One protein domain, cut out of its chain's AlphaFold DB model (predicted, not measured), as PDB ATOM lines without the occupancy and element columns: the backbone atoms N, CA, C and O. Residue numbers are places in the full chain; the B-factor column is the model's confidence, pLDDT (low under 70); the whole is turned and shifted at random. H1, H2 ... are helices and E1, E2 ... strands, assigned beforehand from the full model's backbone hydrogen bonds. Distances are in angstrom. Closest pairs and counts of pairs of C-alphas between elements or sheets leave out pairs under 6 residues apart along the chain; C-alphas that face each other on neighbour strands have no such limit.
ATOM      1  N   LEU A 233     -47.556  50.924 -47.380       93.19
ATOM      2  CA  LEU A 233     -46.373  51.165 -48.202       93.19
ATOM      3  C   LEU A 233     -45.835  52.581 -47.972       93.19
ATOM      4  O   LEU A 233     -44.632  52.738 -47.758       93.19
ATOM      5  N   ASP A 234     -46.706  53.589 -47.963       95.75
ATOM      6  CA  ASP A 234     -46.319  54.977 -47.691       95.75
ATOM      7  C   ASP A 234     -45.739  55.124 -46.276       95.75
ATOM      8  O   ASP A 234     -44.705  55.766 -46.083       95.75
ATOM      9  N   ASP A 235     -46.350  54.480 -45.278       94.12
ATOM     10  CA  ASP A 235     -45.855  54.457 -43.897       94.12
ATOM     11  C   ASP A 235     -44.480  53.786 -43.788       94.12
ATOM     12  O   ASP A 235     -43.557  54.348 -43.192       94.12
ATOM     13  N   ALA A 236     -44.311  52.613 -44.406       92.00
ATOM     14  CA  ALA A 236     -43.044  51.886 -44.423       92.00
ATOM     15  C   ALA A 236     -41.947  52.668 -45.159       92.00
ATOM     16  O   ALA A 236     -40.800  52.683 -44.713       92.00
ATOM     17  N   THR A 237     -42.300  53.360 -46.243       94.75
ATOM     18  CA  THR A 237     -41.378  54.215 -47.005       94.75
ATOM     19  C   THR A 237     -40.938  55.415 -46.174       94.75
ATOM     20  O   THR A 237     -39.746  55.700 -46.097       94.75
ATOM     21  N   ARG A 238     -41.866  56.078 -45.471       95.25
ATOM     22  CA  ARG A 238     -41.530  57.173 -44.546       95.25
ATOM     23  C   ARG A 238     -40.644  56.705 -43.391       95.25
ATOM     24  O   ARG A 238     -39.681  57.388 -43.055       95.25
ATOM     25  N   ALA A 239     -40.929  55.537 -42.816       92.81
ATOM     26  CA  ALA A 239     -40.113  54.956 -41.750       92.81
ATOM     27  C   ALA A 239     -38.705  54.574 -42.241       92.81
ATOM     28  O   ALA A 239     -37.717  54.911 -41.590       92.81
ATOM     29  N   ALA A 240     -38.594  53.952 -43.421       93.56
ATOM     30  CA  ALA A 240     -37.309  53.659 -44.056       93.56
ATOM     31  C   ALA A 240     -36.510  54.946 -44.299       93.56
ATOM     32  O   ALA A 240     -35.336  55.018 -43.937       93.56
ATOM     33  N   ALA A 241     -37.157  55.981 -44.839       94.50
ATOM     34  CA  ALA A 241     -36.539  57.270 -45.128       94.50
ATOM     35  C   ALA A 241     -36.108  58.029 -43.866       94.50
ATOM     36  O   ALA A 241     -35.297  58.935 -43.974       94.50
ATOM     37  N   ALA A 242     -36.614  57.688 -42.677       94.25
ATOM     38  CA  ALA A 242     -36.200  58.312 -41.420       94.25
ATOM     39  C   ALA A 242     -34.883  57.736 -40.859       94.25
ATOM     40  O   ALA A 242     -34.203  58.410 -40.076       94.25
ATOM     41  N   THR A 243     -34.497  56.521 -41.268       93.38
ATOM     42  CA  THR A 243     -33.222  55.890 -40.864       93.38
ATOM     43  C   THR A 243     -32.016  56.681 -41.378       93.38
ATOM     44  O   THR A 243     -32.114  57.460 -42.333       93.38
ATOM     45  N   GLN A 244     -30.853  56.527 -40.743       91.81
ATOM     46  CA  GLN A 244     -29.640  57.229 -41.169       91.81
ATOM     47  C   GLN A 244     -29.235  56.819 -42.591       91.81
ATOM     48  O   GLN A 244     -29.005  57.691 -43.433       91.81
ATOM     49  N   PHE A 245     -29.187  55.517 -42.879       92.25
ATOM     50  CA  PHE A 245     -28.858  55.033 -44.220       92.25
ATOM     51  C   PHE A 245     -29.965  55.303 -45.238       92.25
ATOM     52  O   PHE A 245     -29.657  55.626 -46.383       92.25
ATOM     53  N   GLY A 246     -31.237  55.242 -44.832       91.38
ATOM     54  CA  GLY A 246     -32.362  55.561 -45.711       91.38
ATOM     55  C   GLY A 246     -32.323  57.007 -46.201       91.38
ATOM     56  O   GLY A 246     -32.471  57.236 -47.400       91.38
ATOM     57  N   ARG A 247     -32.019  57.965 -45.310       93.12
ATOM     58  CA  ARG A 247     -31.785  59.372 -45.691       93.12
ATOM     59  C   ARG A 247     -30.599  59.527 -46.626       93.12
ATOM     60  O   ARG A 247     -30.686  60.258 -47.603       93.12
ATOM     61  N   ALA A 248     -29.491  58.855 -46.321       91.25
ATOM     62  CA  ALA A 248     -28.269  58.990 -47.105       91.25
ATOM     63  C   ALA A 248     -28.400  58.406 -48.524       91.25
ATOM     64  O   ALA A 248     -27.736  58.882 -49.440       91.25
ATOM     65  N   LEU A 249     -29.259  57.399 -48.705       91.75
ATOM     66  CA  LEU A 249     -29.566  56.789 -50.000       91.75
ATOM     67  C   LEU A 249     -30.754  57.446 -50.721       91.75
ATOM     68  O   LEU A 249     -31.026  57.085 -51.863       91.75
ATOM     69  N   ASP A 250     -31.498  58.346 -50.065       91.12
ATOM     70  CA  ASP A 250     -32.784  58.882 -50.553       91.12
ATOM     71  C   ASP A 250     -33.764  57.771 -51.004       91.12
ATOM     72  O   ASP A 250     -34.574  57.948 -51.911       91.12
ATOM     73  N   LEU A 251     -33.624  56.573 -50.414       89.75
ATOM     74  CA  LEU A 251     -34.281  55.321 -50.822       89.75
ATOM     75  C   LEU A 251     -34.223  55.008 -52.332       89.75
ATOM     76  O   LEU A 251     -35.089  54.306 -52.859       89.75
ATOM     77  N   LYS A 252     -33.197  55.495 -53.035       91.62
ATOM     78  CA  LYS A 252     -32.965  55.223 -54.456       91.62
ATOM     79  C   LYS A 252     -31.824  54.224 -54.636       91.62
ATOM     80  O   LYS A 252     -30.933  54.158 -53.786       91.62
ATOM     81  N   PRO A 253     -31.817  53.459 -55.745       92.75
ATOM     82  CA  PRO A 253     -30.686  52.608 -56.071       92.75
ATOM     83  C   PRO A 253     -29.381  53.407 -56.073       92.75
ATOM     84  O   PRO A 253     -29.294  54.462 -56.704       92.75
ATOM     85  N   GLY A 254     -28.378  52.919 -55.353       91.62
ATOM     86  CA  GLY A 254     -27.144  53.662 -55.138       91.62
ATOM     87  C   GLY A 254     -26.279  53.091 -54.025       91.62
ATOM     88  O   GLY A 254     -26.622  52.103 -53.376       91.62
ATOM     89  N   THR A 255     -25.140  53.742 -53.810       91.00
ATOM     90  CA  THR A 255     -24.118  53.299 -52.861       91.00
ATOM     91  C   THR A 255     -23.854  54.382 -51.827       91.00
ATOM     92  O   THR A 255     -23.673  55.545 -52.178       91.00
ATOM     93  N   VAL A 256     -23.764  53.994 -50.558       92.38
ATOM     94  CA  VAL A 256     -23.376  54.875 -49.452       92.38
ATOM     95  C   VAL A 256     -22.286  54.221 -48.613       92.38
ATOM     96  O   VAL A 256     -22.224  52.998 -48.495       92.38
ATOM     97  N   LEU A 257     -21.424  55.027 -47.997       90.75
ATOM     98  CA  LEU A 257     -20.456  54.538 -47.021       90.75
ATOM     99  C   LEU A 257     -21.181  53.910 -45.821       90.75
ATOM    100  O   LEU A 257     -21.914  54.599 -45.110       90.75
ATOM    101  N   PHE A 258     -20.924  52.626 -45.556       90.50
ATOM    102  CA  PHE A 258     -21.408  51.956 -44.350       90.50
ATOM    103  C   PHE A 258     -20.614  52.444 -43.140       90.50
ATOM    104  O   PHE A 258     -21.149  53.109 -42.250       90.50
ATOM    105  N   ASP A 259     -19.317  52.136 -43.132       91.50
ATOM    106  CA  ASP A 259     -18.392  52.507 -42.070       91.50
ATOM    107  C   ASP A 259     -16.944  52.471 -42.568       91.50
ATOM    108  O   ASP A 259     -16.632  51.852 -43.591       91.50
ATOM    109  N   CYS A 260     -16.061  53.123 -41.819       90.88
ATOM    110  CA  CYS A 260     -14.630  53.155 -42.070       90.88
ATOM    111  C   CYS A 260     -13.856  53.023 -40.757       90.88
ATOM    112  O   CYS A 260     -14.161  53.704 -39.775       90.88
ATOM    113  N   ALA A 261     -12.829  52.173 -40.768       91.62
ATOM    114  CA  ALA A 261     -11.893  51.998 -39.668       91.62
ATOM    115  C   ALA A 261     -10.459  52.275 -40.128       91.62
ATOM    116  O   ALA A 261     -10.096  52.035 -41.280       91.62
ATOM    117  N   GLY A 262      -9.634  52.767 -39.212       90.50
ATOM    118  CA  GLY A 262      -8.247  53.105 -39.470       90.50
ATOM    119  C   GLY A 262      -7.332  52.786 -38.304       90.50
ATOM    120  O   GLY A 262      -7.737  52.832 -37.142       90.50
ATOM    121  N   VAL A 263      -6.077  52.502 -38.626       89.94
ATOM    122  CA  VAL A 263      -5.003  52.319 -37.652       89.94
ATOM    123  C   VAL A 263      -3.909  53.339 -37.927       89.94
ATOM    124  O   VAL A 263      -3.475  53.503 -39.066       89.94
ATOM    125  N   ASN A 264      -3.462  54.007 -36.872       88.81
ATOM    126  CA  ASN A 264      -2.196  54.721 -36.843       88.81
ATOM    127  C   ASN A 264      -1.246  53.897 -35.967       88.81
ATOM    128  O   ASN A 264      -1.378  53.906 -34.742       88.81
ATOM    129  N   ASP A 265      -0.343  53.131 -36.583       82.56
ATOM    130  CA  ASP A 265       0.617  52.338 -35.810       82.56
ATOM    131  C   ASP A 265       1.625  53.272 -35.133       82.56
ATOM    132  O   ASP A 265       2.293  54.066 -35.797       82.56
ATOM    133  N   TYR A 266       1.710  53.214 -33.807       82.19
ATOM    134  CA  TYR A 266       2.588  54.084 -33.036       82.19
ATOM    135  C   TYR A 266       3.061  53.405 -31.755       82.19
ATOM    136  O   TYR A 266       2.257  52.892 -30.975       82.19
ATOM    137  N   ARG A 267       4.372  53.468 -31.506       78.75
ATOM    138  CA  ARG A 267       4.994  53.024 -30.259       78.75
ATOM    139  C   ARG A 267       5.815  54.165 -29.650       78.75
ATOM    140  O   ARG A 267       6.872  54.486 -30.200       78.75
ATOM    141  N   PRO A 268       5.383  54.746 -28.514       73.50
ATOM    142  CA  PRO A 268       6.163  55.762 -27.823       73.50
ATOM    143  C   PRO A 268       7.403  55.142 -27.178       73.50
ATOM    144  O   PRO A 268       7.363  54.016 -26.674       73.50
ATOM    145  N   ARG A 269       8.485  55.925 -27.130       66.31
ATOM    146  CA  ARG A 269       9.801  55.531 -26.599       66.31
ATOM    147  C   ARG A 269       9.777  55.069 -25.130       66.31
ATOM    148  O   ARG A 269      10.647  54.326 -24.700       66.31
ATOM    149  N   SER A 270       8.771  55.465 -24.347       60.19
ATOM    150  CA  SER A 270       8.700  55.231 -22.896       60.19
ATOM    151  C   SER A 270       7.886  54.003 -22.451       60.19
ATOM    152  O   SER A 270       7.717  53.792 -21.250       60.19
ATOM    153  N   SER A 295      13.676  52.518 -30.314       58.50
ATOM    154  CA  SER A 295      13.332  53.823 -30.872       58.50
ATOM    155  C   SER A 295      11.820  53.978 -31.050       58.50
ATOM    156  O   SER A 295      11.088  53.010 -31.272       58.50
ATOM    157  N   GLU A 296      11.351  55.224 -30.951       66.50
ATOM    158  CA  GLU A 296       9.976  55.583 -31.284       66.50
ATOM    159  C   GLU A 296       9.631  55.053 -32.680       66.50
ATOM    160  O   GLU A 296      10.332  55.337 -33.656       66.50
ATOM    161  N   ARG A 297       8.566  54.250 -32.769       70.38
ATOM    162  CA  ARG A 297       8.087  53.721 -34.048       70.38
ATOM    163  C   ARG A 297       6.856  54.502 -34.460       70.38
ATOM    164  O   ARG A 297       5.811  54.370 -33.829       70.38
ATOM    165  N   VAL A 298       6.967  55.253 -35.549       78.19
ATOM    166  CA  VAL A 298       5.812  55.741 -36.306       78.19
ATOM    167  C   VAL A 298       5.610  54.772 -37.465       78.19
ATOM    168  O   VAL A 298       6.412  54.727 -38.395       78.19
ATOM    169  N   GLY A 299       4.594  53.922 -37.355       77.75
ATOM    170  CA  GLY A 299       4.229  52.956 -38.382       77.75
ATOM    171  C   GLY A 299       3.233  53.524 -39.402       77.75
ATOM    172  O   GLY A 299       2.895  54.712 -39.371       77.75
ATOM    173  N   PRO A 300       2.766  52.686 -40.345       82.06
ATOM    174  CA  PRO A 300       1.886  53.129 -41.416       82.06
ATOM    175  C   PRO A 300       0.523  53.576 -40.877       82.06
ATOM    176  O   PRO A 300      -0.012  53.032 -39.906       82.06
ATOM    177  N   ARG A 301      -0.044  54.580 -41.551       88.75
ATOM    178  CA  ARG A 301      -1.406  55.061 -41.319       88.75
ATOM    179  C   ARG A 301      -2.310  54.465 -42.379       88.75
ATOM    180  O   ARG A 301      -2.249  54.833 -43.548       88.75
ATOM    181  N   GLU A 302      -3.116  53.510 -41.954       90.50
ATOM    182  CA  GLU A 302      -3.883  52.637 -42.832       90.50
ATOM    183  C   GLU A 302      -5.378  52.807 -42.575       90.50
ATOM    184  O   GLU A 302      -5.802  53.133 -41.460       90.50
ATOM    185  N   ARG A 303      -6.182  52.611 -43.617       92.00
ATOM    186  CA  ARG A 303      -7.637  52.763 -43.601       92.00
ATOM    187  C   ARG A 303      -8.298  51.612 -44.360       92.00
ATOM    188  O   ARG A 303      -7.728  51.051 -45.293       92.00
ATOM    189  N   MET A 304      -9.521  51.284 -43.968       92.69
ATOM    190  CA  MET A 304     -10.391  50.305 -44.614       92.69
ATOM    191  C   MET A 304     -11.832  50.790 -44.500       92.69
ATOM    192  O   MET A 304     -12.219  51.342 -43.470       92.69
ATOM    193  N   PHE A 305     -12.641  50.563 -45.528       92.62
ATOM    194  CA  PHE A 305     -14.052  50.937 -45.508       92.62
ATOM    195  C   PHE A 305     -14.937  49.828 -46.065       92.62
ATOM    196  O   PHE A 305     -14.473  48.932 -46.764       92.62
ATOM    197  N   ALA A 306     -16.225  49.891 -45.752       92.69
ATOM    198  CA  ALA A 306     -17.256  49.090 -46.396       92.69
ATOM    199  C   ALA A 306     -18.390  50.009 -46.846       92.69
ATOM    200  O   ALA A 306     -18.665  51.022 -46.200       92.69
ATOM    201  N   ASN A 307     -19.069  49.636 -47.923       92.50
ATOM    202  CA  ASN A 307     -20.215  50.357 -48.455       92.50
ATOM    203  C   ASN A 307     -21.503  49.553 -48.254       92.50
ATOM    204  O   ASN A 307     -21.489  48.332 -48.083       92.50
ATOM    205  N   LEU A 308     -22.628  50.252 -48.301       93.12
ATOM    206  CA  LEU A 308     -23.937  49.670 -48.548       93.12
ATOM    207  C   LEU A 308     -24.352  50.000 -49.974       93.12
ATOM    208  O   LEU A 308     -24.211  51.139 -50.411       93.12
ATOM    209  N   LEU A 309     -24.889  49.004 -50.658       93.25
ATOM    210  CA  LEU A 309     -25.458  49.096 -51.989       93.25
ATOM    211  C   LEU A 309     -26.951  48.786 -51.888       93.25
ATOM    212  O   LEU A 309     -27.327  47.704 -51.434       93.25
ATOM    213  N   LEU A 310     -27.785  49.738 -52.287       93.50
ATOM    214  CA  LEU A 310     -29.222  49.558 -52.440       93.50
ATOM    215  C   LEU A 310     -29.536  49.355 -53.921       93.50
ATOM    216  O   LEU A 310     -29.125  50.151 -54.762       93.50
ATOM    217  N   GLU A 311     -30.282  48.305 -54.232       93.31
ATOM    218  CA  GLU A 311     -30.728  47.984 -55.587       93.31
ATOM    219  C   GLU A 311     -32.222  47.684 -55.595       93.31
ATOM    220  O   GLU A 311     -32.774  47.221 -54.603       93.31
ATOM    221  N   GLU A 312     -32.869  47.892 -56.734       92.25
ATOM    222  CA  GLU A 312     -34.237  47.437 -56.980       92.25
ATOM    223  C   GLU A 312     -34.161  46.196 -57.867       92.25
ATOM    224  O   GLU A 312     -33.633  46.256 -58.980       92.25
ATOM    225  N   ARG A 313     -34.648  45.056 -57.369       83.75
ATOM    226  CA  ARG A 313     -34.595  43.782 -58.094       83.75
ATOM    227  C   ARG A 313     -35.992  43.186 -58.260       83.75
ATOM    228  O   ARG A 313     -36.751  43.180 -57.288       83.75
ATOM    229  N   PRO A 314     -36.336  42.639 -59.438       76.56
ATOM    230  CA  PRO A 314     -37.520  41.803 -59.561       76.56
ATOM    231  C   PRO A 314     -37.309  40.490 -58.798       76.56
ATOM    232  O   PRO A 314     -36.179  40.010 -58.663       76.56
ATOM    233  N   ILE A 315     -38.396  39.887 -58.318       68.50
ATOM    234  CA  ILE A 315     -38.343  38.562 -57.702       68.50
ATOM    235  C   ILE A 315     -38.565  37.514 -58.800       68.50
ATOM    236  O   ILE A 315     -39.600  37.556 -59.471       68.50
ATOM    237  N   PRO A 316     -37.643  36.555 -58.994       59.88
ATOM    238  CA  PRO A 316     -37.900  35.407 -59.845       59.88
ATOM    239  C   PRO A 316     -38.860  34.450 -59.133       59.88
ATOM    240  O   PRO A 316     -38.619  34.008 -58.008       59.88
ATOM    241  N   VAL A 317     -39.951  34.109 -59.803       51.41
ATOM    242  CA  VAL A 317     -40.975  33.181 -59.333       51.41
ATOM    243  C   VAL A 317     -41.035  32.038 -60.339       51.41
ATOM    244  O   VAL A 317     -41.251  32.261 -61.528       51.41
ATOM    245  N   ALA A 318     -40.807  30.806 -59.885       50.03
ATOM    246  CA  ALA A 318     -41.107  29.631 -60.701       50.03
ATOM    247  C   ALA A 318     -42.617  29.599 -60.956       50.03
ATOM    248  O   ALA A 318     -43.358  29.942 -60.058       50.03
ATOM    249  N   VAL A 319     -43.088  29.236 -62.138       48.41
ATOM    250  CA  VAL A 319     -44.500  29.195 -62.536       48.41
ATOM    251  C   VAL A 319     -44.697  27.911 -63.315       48.41
ATOM    252  O   VAL A 319     -43.905  27.604 -64.201       48.41
ATOM    253  N   GLU A 320     -45.744  27.158 -62.993       44.47
ATOM    254  CA  GLU A 320     -46.092  25.959 -63.749       44.47
ATOM    255  C   GLU A 320     -47.212  26.286 -64.739       44.47
ATOM    256  O   GLU A 320     -48.306  26.696 -64.348       44.47
ATOM    257  N   ILE A 321     -46.930  26.133 -66.032       47.97
ATOM    258  CA  ILE A 321     -47.895  26.342 -67.117       47.97
ATOM    259  C   ILE A 321     -47.900  25.069 -67.955       47.97
ATOM    260  O   ILE A 321     -46.869  24.673 -68.494       47.97
ATOM    261  N   ASP A 322     -49.052  24.404 -68.031       45.59
ATOM    262  CA  ASP A 322     -49.238  23.178 -68.817       45.59
ATOM    263  C   ASP A 322     -48.190  22.080 -68.520       45.59
ATOM    264  O   ASP A 322     -47.707  21.391 -69.419       45.59
ATOM    265  N   GLY A 323     -47.813  21.927 -67.244       47.28
ATOM    266  CA  GLY A 323     -46.830  20.934 -66.789       47.28
ATOM    267  C   GLY A 323     -45.367  21.296 -67.075       47.28
ATOM    268  O   GLY A 323     -44.480  20.462 -66.893       47.28
ATOM    269  N   ARG A 324     -45.087  22.524 -67.536       51.91
ATOM    270  CA  ARG A 324     -43.729  23.059 -67.701       51.91
ATOM    271  C   ARG A 324     -43.440  24.089 -66.619       51.91
ATOM    272  O   ARG A 324     -44.226  25.010 -66.413       51.91
ATOM    273  N   SER A 325     -42.295  23.939 -65.958       58.19
ATOM    274  CA  SER A 325     -41.793  24.922 -64.996       58.19
ATOM    275  C   SER A 325     -41.015  26.012 -65.734       58.19
ATOM    276  O   SER A 325     -40.000  25.735 -66.374       58.19
ATOM    277  N   GLU A 326     -41.499  27.248 -65.660       66.69
ATOM    278  CA  GLU A 326     -40.855  28.448 -66.193       66.69
ATOM    279  C   GLU A 326     -40.509  29.399 -65.044       66.69
ATOM    280  O   GLU A 326     -41.301  29.577 -64.128       66.69
ATOM    281  N   VAL A 327     -39.360  30.074 -65.089       61.84
ATOM    282  CA  VAL A 327     -39.073  31.169 -64.149       61.84
ATOM    283  C   VAL A 327     -39.538  32.479 -64.771       61.84
ATOM    284  O   VAL A 327     -39.083  32.852 -65.852       61.84
ATOM    285  N   ARG A 328     -40.440  33.185 -64.089       54.78
ATOM    286  CA  ARG A 328     -40.934  34.506 -64.490       54.78
ATOM    287  C   ARG A 328     -40.606  35.540 -63.430       54.78
ATOM    288  O   ARG A 328     -40.603  35.243 -62.242       54.78
ATOM    289  N   ASN A 329     -40.350  36.764 -63.864       64.38
ATOM    290  CA  ASN A 329     -40.151  37.879 -62.949       64.38
ATOM    291  C   ASN A 329     -41.500  38.441 -62.497       64.38
ATOM    292  O   ASN A 329     -42.453  38.479 -63.281       64.38
ATOM    293  N   THR A 330     -41.563  38.894 -61.247       58.72
ATOM    294  CA  THR A 330     -42.676  39.709 -60.752       58.72
ATOM    295  C   THR A 330     -42.800  41.014 -61.536       58.72
ATOM    296  O   THR A 330     -41.831  41.528 -62.090       58.72
ATOM    297  N   ASP A 331     -44.006  41.572 -61.549       61.34
ATOM    298  CA  ASP A 331     -44.319  42.893 -62.103       61.34
ATOM    299  C   ASP A 331     -43.928  44.051 -61.165       61.34
ATOM    300  O   ASP A 331     -43.996  45.217 -61.552       61.34
ATOM    301  N   PHE A 332     -43.488  43.738 -59.944       69.25
ATOM    302  CA  PHE A 332     -42.945  44.687 -58.977       69.25
ATOM    303  C   PHE A 332     -41.484  44.375 -58.629       69.25
ATOM    304  O   PHE A 332     -41.044  43.224 -58.679       69.25
ATOM    305  N   ASN A 333     -40.758  45.415 -58.210       79.75
ATOM    306  CA  ASN A 333     -39.392  45.314 -57.701       79.75
ATOM    307  C   ASN A 333     -39.363  45.397 -56.173       79.75
ATOM    308  O   ASN A 333     -40.219  46.041 -55.552       79.75
ATOM    309  N   VAL A 334     -38.356  44.766 -55.574       76.50
ATOM    310  CA  VAL A 334     -38.062  44.846 -54.144       76.50
ATOM    311  C   VAL A 334     -36.717  45.531 -53.924       76.50
ATOM    312  O   VAL A 334     -35.737  45.171 -54.587       76.50
ATOM    313  N   PRO A 335     -36.639  46.462 -52.956       81.62
ATOM    314  CA  PRO A 335     -35.373  47.044 -52.551       81.62
ATOM    315  C   PRO A 335     -34.515  46.010 -51.809       81.62
ATOM    316  O   PRO A 335     -34.910  45.472 -50.773       81.62
ATOM    317  N   VAL A 336     -33.317  45.751 -52.323       85.19
ATOM    318  CA  VAL A 336     -32.330  44.830 -51.753       85.19
ATOM    319  C   VAL A 336     -31.123  45.624 -51.285       85.19
ATOM    320  O   VAL A 336     -30.470  46.309 -52.069       85.19
ATOM    321  N   LEU A 337     -30.813  45.504 -49.996       87.88
ATOM    322  CA  LEU A 337     -29.681  46.180 -49.378       87.88
ATOM    323  C   LEU A 337     -28.538  45.194 -49.137       87.88
ATOM    324  O   LEU A 337     -28.615  44.321 -48.268       87.88
ATOM    325  N   THR A 338     -27.456  45.372 -49.886       90.00
ATOM    326  CA  THR A 338     -26.258  44.537 -49.823       90.00
ATOM    327  C   THR A 338     -25.129  45.312 -49.164       90.00
ATOM    328  O   THR A 338     -24.795  46.422 -49.566       90.00
ATOM    329  N   ARG A 339     -24.510  44.722 -48.144       91.06
ATOM    330  CA  ARG A 339     -23.275  45.256 -47.570       91.06
ATOM    331  C   ARG A 339     -22.103  44.725 -48.385       91.06
ATOM    332  O   ARG A 339     -21.970  43.511 -48.513       91.06
ATOM    333  N   SER A 340     -21.271  45.616 -48.916       88.44
ATOM    334  CA  SER A 340     -20.053  45.205 -49.609       88.44
ATOM    335  C   SER A 340     -19.079  44.561 -48.625       88.44
ATOM    336  O   SER A 340     -19.056  44.896 -47.434       88.44
ATOM    337  N   GLU A 341     -18.219  43.687 -49.134       89.00
ATOM    338  CA  GLU A 341     -17.048  43.283 -48.367       89.00
ATOM    339  C   GLU A 341     -16.191  44.515 -48.028       89.00
ATOM    340  O   GLU A 341     -16.197  45.501 -48.783       89.00
ATOM    341  N   PRO A 342     -15.492  44.508 -46.877       90.44
ATOM    342  CA  PRO A 342     -14.520  45.544 -46.574       90.44
ATOM    343  C   PRO A 342     -13.463  45.632 -47.677       90.44
ATOM    344  O   PRO A 342     -13.010  44.615 -48.201       90.44
ATOM    345  N   SER A 343     -13.054  46.852 -48.003       91.62
ATOM    346  CA  SER A 343     -12.007  47.117 -48.980       91.62
ATOM    347  C   SER A 343     -10.681  46.451 -48.596       91.62
ATOM    348  O   SER A 343     -10.447  46.064 -47.445       91.62
ATOM    349  N   ALA A 344      -9.741  46.417 -49.541       90.56
ATOM    350  CA  ALA A 344      -8.335  46.250 -49.190       90.56
ATOM    351  C   ALA A 344      -7.885  47.357 -48.212       90.56
ATOM    352  O   ALA A 344      -8.521  48.412 -48.110       90.56
ATOM    353  N   VAL A 345      -6.786  47.111 -47.497       90.69
ATOM    354  CA  VAL A 345      -6.144  48.136 -46.666       90.69
ATOM    355  C   VAL A 345      -5.512  49.182 -47.576       90.69
ATOM    356  O   VAL A 345      -4.738  48.837 -48.468       90.69
ATOM    357  N   LEU A 346      -5.846  50.448 -47.347       91.31
ATOM    358  CA  LEU A 346      -5.378  51.584 -48.132       91.31
ATOM    359  C   LEU A 346      -4.534  52.529 -47.266       91.31
ATOM    360  O   LEU A 346      -4.837  52.690 -46.078       91.31
ATOM    361  N   PRO A 347      -3.497  53.171 -47.828       89.56
ATOM    362  CA  PRO A 347      -2.749  54.204 -47.121       89.56
ATOM    363  C   PRO A 347      -3.604  55.462 -46.916       89.56
ATOM    364  O   PRO A 347      -4.477  55.780 -47.726       89.56
ATOM    365  N   GLU A 348      -3.340  56.203 -45.838       83.56
ATOM    366  CA  GLU A 348      -3.928  57.527 -45.613       83.56
ATOM    367  C   GLU A 348      -3.663  58.450 -46.818       83.56
ATOM    368  O   GLU A 348      -2.521  58.616 -47.240       83.56
ATOM    369  N   GLY A 349      -4.730  59.032 -47.383       81.94
ATOM    370  CA  GLY A 349      -4.665  59.895 -48.569       81.94
ATOM    371  C   GLY A 349      -4.942  59.201 -49.911       81.94
ATOM    372  O   GLY A 349      -4.958  59.884 -50.932       81.94
ATOM    373  N   ASP A 350      -5.192  57.884 -49.939       88.06
ATOM    374  CA  ASP A 350      -5.649  57.205 -51.163       88.06
ATOM    375  C   ASP A 350      -6.965  57.845 -51.663       88.06
ATOM    376  O   ASP A 350      -7.906  57.983 -50.879       88.06
ATOM    377  N   PRO A 351      -7.072  58.221 -52.953       85.50
ATOM    378  CA  PRO A 351      -8.243  58.915 -53.494       85.50
ATOM    379  C   PRO A 351      -9.532  58.084 -53.446       85.50
ATOM    380  O   PRO A 351     -10.622  58.632 -53.593       85.50
ATOM    381  N   ARG A 352      -9.434  56.763 -53.248       84.88
ATOM    382  CA  ARG A 352     -10.592  55.878 -53.056       84.88
ATOM    383  C   ARG A 352     -11.160  55.948 -51.642       84.88
ATOM    384  O   ARG A 352     -12.239  55.407 -51.407       84.88
ATOM    385  N   LEU A 353     -10.435  56.542 -50.691       82.88
ATOM    386  CA  LEU A 353     -10.904  56.646 -49.320       82.88
ATOM    387  C   LEU A 353     -12.000  57.705 -49.193       82.88
ATOM    388  O   LEU A 353     -11.882  58.800 -49.743       82.88
ATOM    389  N   PRO A 354     -13.054  57.415 -48.415       80.12
ATOM    390  CA  PRO A 354     -14.045  58.421 -48.093       80.12
ATOM    391  C   PRO A 354     -13.402  59.561 -47.277       80.12
ATOM    392  O   PRO A 354     -12.552  59.302 -46.421       80.12
ATOM    393  N   PRO A 355     -13.844  60.816 -47.473       69.50
ATOM    394  CA  PRO A 355     -13.212  62.007 -46.895       69.50
ATOM    395  C   PRO A 355     -13.249  62.080 -45.359       69.50
ATOM    396  O   PRO A 355     -12.546  62.895 -44.770       69.50
ATOM    397  N   SER A 356     -14.035  61.236 -44.681       66.94
ATOM    398  CA  SER A 356     -13.994  61.109 -43.221       66.94
ATOM    399  C   SER A 356     -14.071  59.643 -42.785       66.94
ATOM    400  O   SER A 356     -15.095  58.975 -42.918       66.94
ATOM    401  N   CYS A 357     -12.964  59.137 -42.239       69.81
ATOM    402  CA  CYS A 357     -12.922  57.845 -41.563       69.81
ATOM    403  C   CYS A 357     -13.103  58.079 -40.062       69.81
ATOM    404  O   CYS A 357     -12.185  58.543 -39.389       69.81
ATOM    405  N   ALA A 358     -14.300  57.813 -39.541       65.56
ATOM    406  CA  ALA A 358     -14.674  58.227 -38.188       65.56
ATOM    407  C   ALA A 358     -13.978  57.429 -37.066       65.56
ATOM    408  O   ALA A 358     -13.993  57.865 -35.917       65.56
ATOM    409  N   GLN A 359     -13.384  56.268 -37.366       73.06
ATOM    410  CA  GLN A 359     -12.840  55.361 -36.351       73.06
ATOM    411  C   GLN A 359     -11.360  55.071 -36.593       73.06
ATOM    412  O   GLN A 359     -11.007  54.040 -37.158       73.06
ATOM    413  N   VAL A 360     -10.485  55.974 -36.152       81.94
ATOM    414  CA  VAL A 360      -9.030  55.770 -36.208       81.94
ATOM    415  C   VAL A 360      -8.502  55.470 -34.809       81.94
ATOM    416  O   VAL A 360      -8.666  56.282 -33.901       81.94
ATOM    417  N   ALA A 361      -7.862  54.314 -34.628       84.44
ATOM    418  CA  ALA A 361      -7.182  53.971 -33.383       84.44
ATOM    419  C   ALA A 361      -5.669  54.116 -33.528       84.44
ATOM    420  O   ALA A 361      -5.087  53.735 -34.544       84.44
ATOM    421  N   THR A 362      -5.033  54.628 -32.480       84.44
ATOM    422  CA  THR A 362      -3.574  54.619 -32.358       84.44
ATOM    423  C   THR A 362      -3.185  53.402 -31.524       84.44
ATOM    424  O   THR A 362      -3.559  53.330 -30.355       84.44
ATOM    425  N   ILE A 363      -2.514  52.420 -32.130       81.62
ATOM    426  CA  ILE A 363      -2.153  51.143 -31.488       81.62
ATOM    427  C   ILE A 363      -0.697  50.782 -31.798       81.62
ATOM    428  O   ILE A 363      -0.200  51.146 -32.855       81.62
ATOM    429  N   ASP A 364      -0.024  50.038 -30.915       82.62
ATOM    430  CA  ASP A 364       1.287  49.432 -31.205       82.62
ATOM    431  C   ASP A 364       1.060  48.056 -31.849       82.62
ATOM    432  O   ASP A 364       0.948  47.040 -31.162       82.62
ATOM    433  N   GLN A 365       0.910  48.026 -33.177       80.31
ATOM    434  CA  GLN A 365       0.661  46.798 -33.933       80.31
ATOM    435  C   GLN A 365       1.452  46.777 -35.247       80.31
ATOM    436  O   GLN A 365       0.960  47.130 -36.323       80.31
ATOM    437  N   GLY A 366       2.686  46.277 -35.168       70.50
ATOM    438  CA  GLY A 366       3.594  46.190 -36.314       70.50
ATOM    439  C   GLY A 366       3.164  45.178 -37.386       70.50
ATOM    440  O   GLY A 366       3.560  45.315 -38.544       70.50
ATOM    441  N   ASN A 367       2.314  44.198 -37.053       86.44
ATOM    442  CA  ASN A 367       1.856  43.177 -38.000       86.44
ATOM    443  C   ASN A 367       0.689  43.679 -38.878       86.44
ATOM    444  O   ASN A 367      -0.411  43.935 -38.382       86.44
ATOM    445  N   ALA A 368       0.908  43.746 -40.197       85.75
ATOM    446  CA  ALA A 368      -0.082  44.190 -41.183       85.75
ATOM    447  C   ALA A 368      -1.370  43.348 -41.182       85.75
ATOM    448  O   ALA A 368      -2.473  43.893 -41.244       85.75
ATOM    449  N   SER A 369      -1.260  42.025 -41.042       89.69
ATOM    450  CA  SER A 369      -2.424  41.133 -40.980       89.69
ATOM    451  C   SER A 369      -3.264  41.391 -39.729       89.69
ATOM    452  O   SER A 369      -4.494  41.367 -39.799       89.69
ATOM    453  N   ALA A 370      -2.617  41.693 -38.600       88.56
ATOM    454  CA  ALA A 370      -3.305  42.021 -37.356       88.56
ATOM    455  C   ALA A 370      -4.022  43.380 -37.441       88.56
ATOM    456  O   ALA A 370      -5.175  43.479 -37.019       88.56
ATOM    457  N   ARG A 371      -3.403  44.399 -38.061       88.50
ATOM    458  CA  ARG A 371      -4.061  45.694 -38.331       88.50
ATOM    459  C   ARG A 371      -5.276  45.537 -39.244       88.50
ATOM    460  O   ARG A 371      -6.350  46.047 -38.931       88.50
ATOM    461  N   ALA A 372      -5.133  44.781 -40.334       90.12
ATOM    462  CA  ALA A 372      -6.231  44.487 -41.253       90.12
ATOM    463  C   ALA A 372      -7.385  43.752 -40.555       90.12
ATOM    464  O   ALA A 372      -8.549  44.091 -40.762       90.12
ATOM    465  N   SER A 373      -7.070  42.767 -39.707       91.19
ATOM    466  CA  SER A 373      -8.071  42.039 -38.923       91.19
ATOM    467  C   SER A 373      -8.810  42.955 -37.951       91.19
ATOM    468  O   SER A 373     -10.037  42.921 -37.906       91.19
ATOM    469  N   TRP A 374      -8.081  43.813 -37.236       90.25
ATOM    470  CA  TRP A 374      -8.663  44.788 -36.314       90.25
ATOM    471  C   TRP A 374      -9.619  45.752 -37.032       90.25
ATOM    472  O   TRP A 374     -10.744  45.962 -36.577       90.25
ATOM    473  N   MET A 375      -9.222  46.284 -38.197       91.75
ATOM    474  CA  MET A 375     -10.080  47.175 -38.991       91.75
ATOM    475  C   MET A 375     -11.353  46.464 -39.469       91.75
ATOM    476  O   MET A 375     -12.447  47.014 -39.326       91.75
ATOM    477  N   ARG A 376     -11.243  45.224 -39.973       92.06
ATOM    478  CA  ARG A 376     -12.417  44.426 -40.380       92.06
ATOM    479  C   ARG A 376     -13.364  44.180 -39.219       92.06
ATOM    480  O   ARG A 376     -14.565  44.398 -39.366       92.06
ATOM    481  N   GLU A 377     -12.833  43.753 -38.077       91.38
ATOM    482  CA  GLU A 377     -13.626  43.493 -36.878       91.38
ATOM    483  C   GLU A 377     -14.367  44.756 -36.431       91.38
ATOM    484  O   GLU A 377     -15.549  44.699 -36.087       91.38
ATOM    485  N   ARG A 378     -13.708  45.917 -36.491       90.31
ATOM    486  CA  ARG A 378     -14.319  47.184 -36.100       90.31
ATOM    487  C   ARG A 378     -15.465  47.591 -37.023       90.31
ATOM    488  O   ARG A 378     -16.534  47.946 -36.534       90.31
ATOM    489  N   ILE A 379     -15.281  47.460 -38.338       89.81
ATOM    490  CA  ILE A 379     -16.348  47.696 -39.321       89.81
ATOM    491  C   ILE A 379     -17.480  46.673 -39.118       89.81
ATOM    492  O   ILE A 379     -18.658  47.007 -39.229       89.81
ATOM    493  N   GLN A 380     -17.176  45.411 -38.808       89.12
ATOM    494  CA  GLN A 380     -18.191  44.385 -38.531       89.12
ATOM    495  C   GLN A 380     -18.992  44.675 -37.260       89.12
ATOM    496  O   GLN A 380     -20.206  44.501 -37.281       89.12
ATOM    497  N   LYS A 381     -18.355  45.180 -36.199       89.25
ATOM    498  CA  LYS A 381     -18.978  45.542 -34.912       89.25
ATOM    499  C   LYS A 381     -19.436  47.005 -34.841       89.25
ATOM    500  O   LYS A 381     -19.595  47.546 -33.747       89.25
ATOM    501  N   SER A 382     -19.634  47.652 -35.988       87.62
ATOM    502  CA  SER A 382     -20.085  49.041 -36.056       87.62
ATOM    503  C   SER A 382     -21.379  49.265 -35.267       87.62
ATOM    504  O   SER A 382     -22.319  48.471 -35.356       87.62
ATOM    505  N   SER A 383     -21.477  50.393 -34.560       86.94
ATOM    506  CA  SER A 383     -22.737  50.836 -33.947       86.94
ATOM    507  C   SER A 383     -23.824  51.127 -34.989       86.94
ATOM    508  O   SER A 383     -25.009  51.095 -34.664       86.94
ATOM    509  N   ARG A 384     -23.442  51.337 -36.257       88.94
ATOM    510  CA  ARG A 384     -24.364  51.550 -37.381       88.94
ATOM    511  C   ARG A 384     -25.105  50.284 -37.819       88.94
ATOM    512  O   ARG A 384     -26.041  50.383 -38.605       88.94
ATOM    513  N   ASN A 385     -24.735  49.101 -37.319       87.81
ATOM    514  CA  ASN A 385     -25.467  47.866 -37.629       87.81
ATOM    515  C   ASN A 385     -26.937  47.931 -37.180       87.81
ATOM    516  O   ASN A 385     -27.794  47.411 -37.881       87.81
ATOM    517  N   ALA A 386     -27.242  48.608 -36.067       88.56
ATOM    518  CA  ALA A 386     -28.622  48.745 -35.596       88.56
ATOM    519  C   ALA A 386     -29.504  49.514 -36.600       88.56
ATOM    520  O   ALA A 386     -30.611  49.079 -36.905       88.56
ATOM    521  N   ASP A 387     -28.988  50.612 -37.166       88.75
ATOM    522  CA  ASP A 387     -29.684  51.380 -38.210       88.75
ATOM    523  C   ASP A 387     -29.800  50.578 -39.518       88.75
ATOM    524  O   ASP A 387     -30.851  50.577 -40.156       88.75
ATOM    525  N   LEU A 388     -28.753  49.824 -39.884       90.25
ATOM    526  CA  LEU A 388     -28.777  48.915 -41.033       90.25
ATOM    527  C   LEU A 388     -29.876  47.850 -40.901       90.25
ATOM    528  O   LEU A 388     -30.619  47.610 -41.854       90.25
ATOM    529  N   ASP A 389     -29.985  47.208 -39.740       89.00
ATOM    530  CA  ASP A 389     -30.985  46.166 -39.503       89.00
ATOM    531  C   ASP A 389     -32.403  46.748 -39.438       89.00
ATOM    532  O   ASP A 389     -33.338  46.151 -39.982       89.00
ATOM    533  N   GLN A 390     -32.561  47.952 -38.881       89.81
ATOM    534  CA  GLN A 390     -33.824  48.688 -38.933       89.81
ATOM    535  C   GLN A 390     -34.235  49.004 -40.379       89.81
ATOM    536  O   GLN A 390     -35.367  48.713 -40.776       89.81
ATOM    537  N   LEU A 391     -33.320  49.542 -41.196       90.75
ATOM    538  CA  LEU A 391     -33.585  49.819 -42.609       90.75
ATOM    539  C   LEU A 391     -33.963  48.537 -43.359       90.75
ATOM    540  O   LEU A 391     -34.956  48.534 -44.080       90.75
ATOM    541  N   ARG A 392     -33.247  47.424 -43.150       87.69
ATOM    542  CA  ARG A 392     -33.593  46.119 -43.748       87.69
ATOM    543  C   ARG A 392     -35.015  45.681 -43.410       87.69
ATOM    544  O   ARG A 392     -35.730  45.230 -44.303       87.69
ATOM    545  N   GLY A 393     -35.435  45.839 -42.154       80.38
ATOM    546  CA  GLY A 393     -36.805  45.546 -41.731       80.38
ATOM    547  C   GLY A 393     -37.840  46.381 -42.491       80.38
ATOM    548  O   GLY A 393     -38.827  45.842 -42.996       80.38
ATOM    549  N   HIS A 394     -37.589  47.683 -42.649       88.12
ATOM    550  CA  HIS A 394     -38.484  48.559 -43.409       88.12
ATOM    551  C   HIS A 394     -38.488  48.247 -44.914       88.12
ATOM    552  O   HIS A 394     -39.561  48.195 -45.511       88.12
ATOM    553  N   LEU A 395     -37.331  47.966 -45.526       83.44
ATOM    554  CA  LEU A 395     -37.237  47.568 -46.939       83.44
ATOM    555  C   LEU A 395     -37.980  46.250 -47.215       83.44
ATOM    556  O   LEU A 395     -38.677  46.134 -48.223       83.44
ATOM    557  N   ALA A 396     -37.910  45.286 -46.291       77.75
ATOM    558  CA  ALA A 396     -38.704  44.061 -46.372       77.75
ATOM    559  C   ALA A 396     -40.214  44.358 -46.312       77.75
ATOM    560  O   ALA A 396     -40.984  43.798 -47.096       77.75
ATOM    561  N   SER A 397     -40.638  45.282 -45.443       79.62
ATOM    562  CA  SER A 397     -42.033  45.739 -45.384       79.62
ATOM    563  C   SER A 397     -42.475  46.426 -46.681       79.62
ATOM    564  O   SER A 397     -43.583  46.176 -47.144       79.62
ATOM    565  N   ILE A 398     -41.616  47.245 -47.298       80.75
ATOM    566  CA  ILE A 398     -41.876  47.874 -48.604       80.75
ATOM    567  C   ILE A 398     -42.092  46.804 -49.678       80.75
ATOM    568  O   ILE A 398     -43.090  46.848 -50.397       80.75
ATOM    569  N   GLY A 399     -41.196  45.815 -49.761       74.75
ATOM    570  CA  GLY A 399     -41.333  44.698 -50.699       74.75
ATOM    571  C   GLY A 399     -42.625  43.903 -50.489       74.75
ATOM    572  O   GLY A 399     -43.315  43.577 -51.456       74.75
ATOM    573  N   MET A 400     -42.993  43.650 -49.230       77.06
ATOM    574  CA  MET A 400     -44.245  42.976 -48.881       77.06
ATOM    575  C   MET A 400     -45.477  43.793 -49.292       77.06
ATOM    576  O   MET A 400     -46.402  43.241 -49.872       77.06
ATOM    577  N   GLU A 401     -45.534  45.098 -49.025       80.62
ATOM    578  CA  GLU A 401     -46.712  45.886 -49.419       80.62
ATOM    579  C   GLU A 401     -46.811  46.061 -50.942       80.62
ATOM    580  O   GLU A 401     -47.913  45.984 -51.485       80.62
ATOM    581  N   ARG A 402     -45.682  46.181 -51.661       80.25
ATOM    582  CA  ARG A 402     -45.668  46.158 -53.137       80.25
ATOM    583  C   ARG A 402     -46.235  44.847 -53.693       80.25
ATOM    584  O   ARG A 402     -47.041  44.888 -54.622       80.25
ATOM    585  N   SER A 403     -45.894  43.705 -53.092       72.31
ATOM    586  CA  SER A 403     -46.447  42.410 -53.510       72.31
ATOM    587  C   SER A 403     -47.949  42.300 -53.236       72.31
ATOM    588  O   SER A 403     -48.699  41.799 -54.074       72.31
ATOM    589  N   ARG A 404     -48.424  42.834 -52.103       75.19
ATOM    590  CA  ARG A 404     -49.856  42.895 -51.775       75.19
ATOM    591  C   ARG A 404     -50.636  43.759 -52.768       75.19
ATOM    592  O   ARG A 404     -51.738  43.371 -53.151       75.19
ATOM    593  N   ILE A 405     -50.078  44.896 -53.185       73.62
ATOM    594  CA  ILE A 405     -50.689  45.775 -54.194       73.62
ATOM    595  C   ILE A 405     -50.785  45.050 -55.537       73.62
ATOM    596  O   ILE A 405     -51.889  44.941 -56.063       73.62
ATOM    597  N   SER A 406     -49.678  44.481 -56.031       73.88
ATOM    598  CA  SER A 406     -49.656  43.699 -57.279       73.88
ATOM    599  C   SER A 406     -50.680  42.554 -57.255       73.88
ATOM    600  O   SER A 406     -51.486  42.410 -58.175       73.88
ATOM    601  N   TYR A 407     -50.749  41.800 -56.152       72.19
ATOM    602  CA  TYR A 407     -51.724  40.718 -55.991       72.19
ATOM    603  C   TYR A 407     -53.179  41.206 -56.090       72.19
ATOM    604  O   TYR A 407     -54.014  40.574 -56.740       72.19
TER     605      TYR A 407
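Overview. This is residues 233 to 270 and 295 to 407 of the 432 residues of an uncharacterized protein of Methylorubrum extorquens (strain ATCC 14718 / DSM 1338 / JCM 2805 / NCIMB 9133 / AM1) (UniProt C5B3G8). A long, narrow, twisted and curled sheet makes the length of this rod, with H3 and H4 packed on it one after the other along its length and H1 packed on H4. At one end residues 320 to 325, at the tip of the hairpin of E2 and E3, stick out. The printed part has 151 residues with four named helices and four named strands, in the order H1 H2 E1 E2 E3 E4 H3 H4; the sheet's order is E3 E2 E1 E4, mixed, and the class is mixed, helices and strands. The whole is loose, with a radius of gyration of the C-alphas of 21.1 A and spans of 78 by 36 by 25 A.

Arrangement. E2, residues 297 to 321, is antiparallel to E1, residues 254 to 267, with N 261 and O 304 within hydrogen-bond range at 2.9 A. E3, residues 324 to 339, forms an antiparallel hairpin with E2, N 311 and O 336 being within hydrogen-bond range at 2.9 A, and bends by 83 degrees at residue 332. E4, residues 359 to 363, is parallel to E1, with N 264 and O 361 within hydrogen-bond range at 2.9 A. H3, residues 368 to 380, is on the sheet over E2 and E1; the closest C-alphas of H3 and E1 are those of Met 375 and Ala 261, 5.2 A. H4, residues 385 to 407, is on the sheet at a height of 9.3 A, its closest C-alpha pair with E3 being Gly 399 and Val 334, 4.8 A. H2, residues 244 to 249, is on the same face as H4 and touches residues 387 to 391 of H4 alone, closest at the C-alphas of Gln 244 and Asp 387, 6.6 A. H1, residues 233 to 242, is not on the sheet but touches H4 at a shallow tilt of 17 degrees, opposite ways, closest at the C-alphas of Ala 240 and His 394, 5.3 A. In H1, H2, H3 and H4 every O i to N i+4 pair is within hydrogen-bond range.

Along the chain. H1 begins at C-alpha 233 (-46.373, 51.165, -48.202), and H2 and E1 follow it. From first to last C-alpha E1 measures 40.6 A, E2 70.5 A and E3 36.3 A. E4 and H3 come next, and H4, 32.8 A long, ends at C-alpha 407 (-51.724, 40.718, -55.991).

Size, cuts and confidence. The C-alphas farthest apart, of Ser 270 and Asp 322, are 80.6 A apart. Residues 271 to 294 are cut out, and C-alphas 270 and 295 are 9.3 A apart across the cut. The link from E3 to E4 is long, 19 residues. Mean pLDDT of the printed part is 82.2; residues 269 to 270, 295 to 296, 315 to 332 and 355 to 358 are under 70.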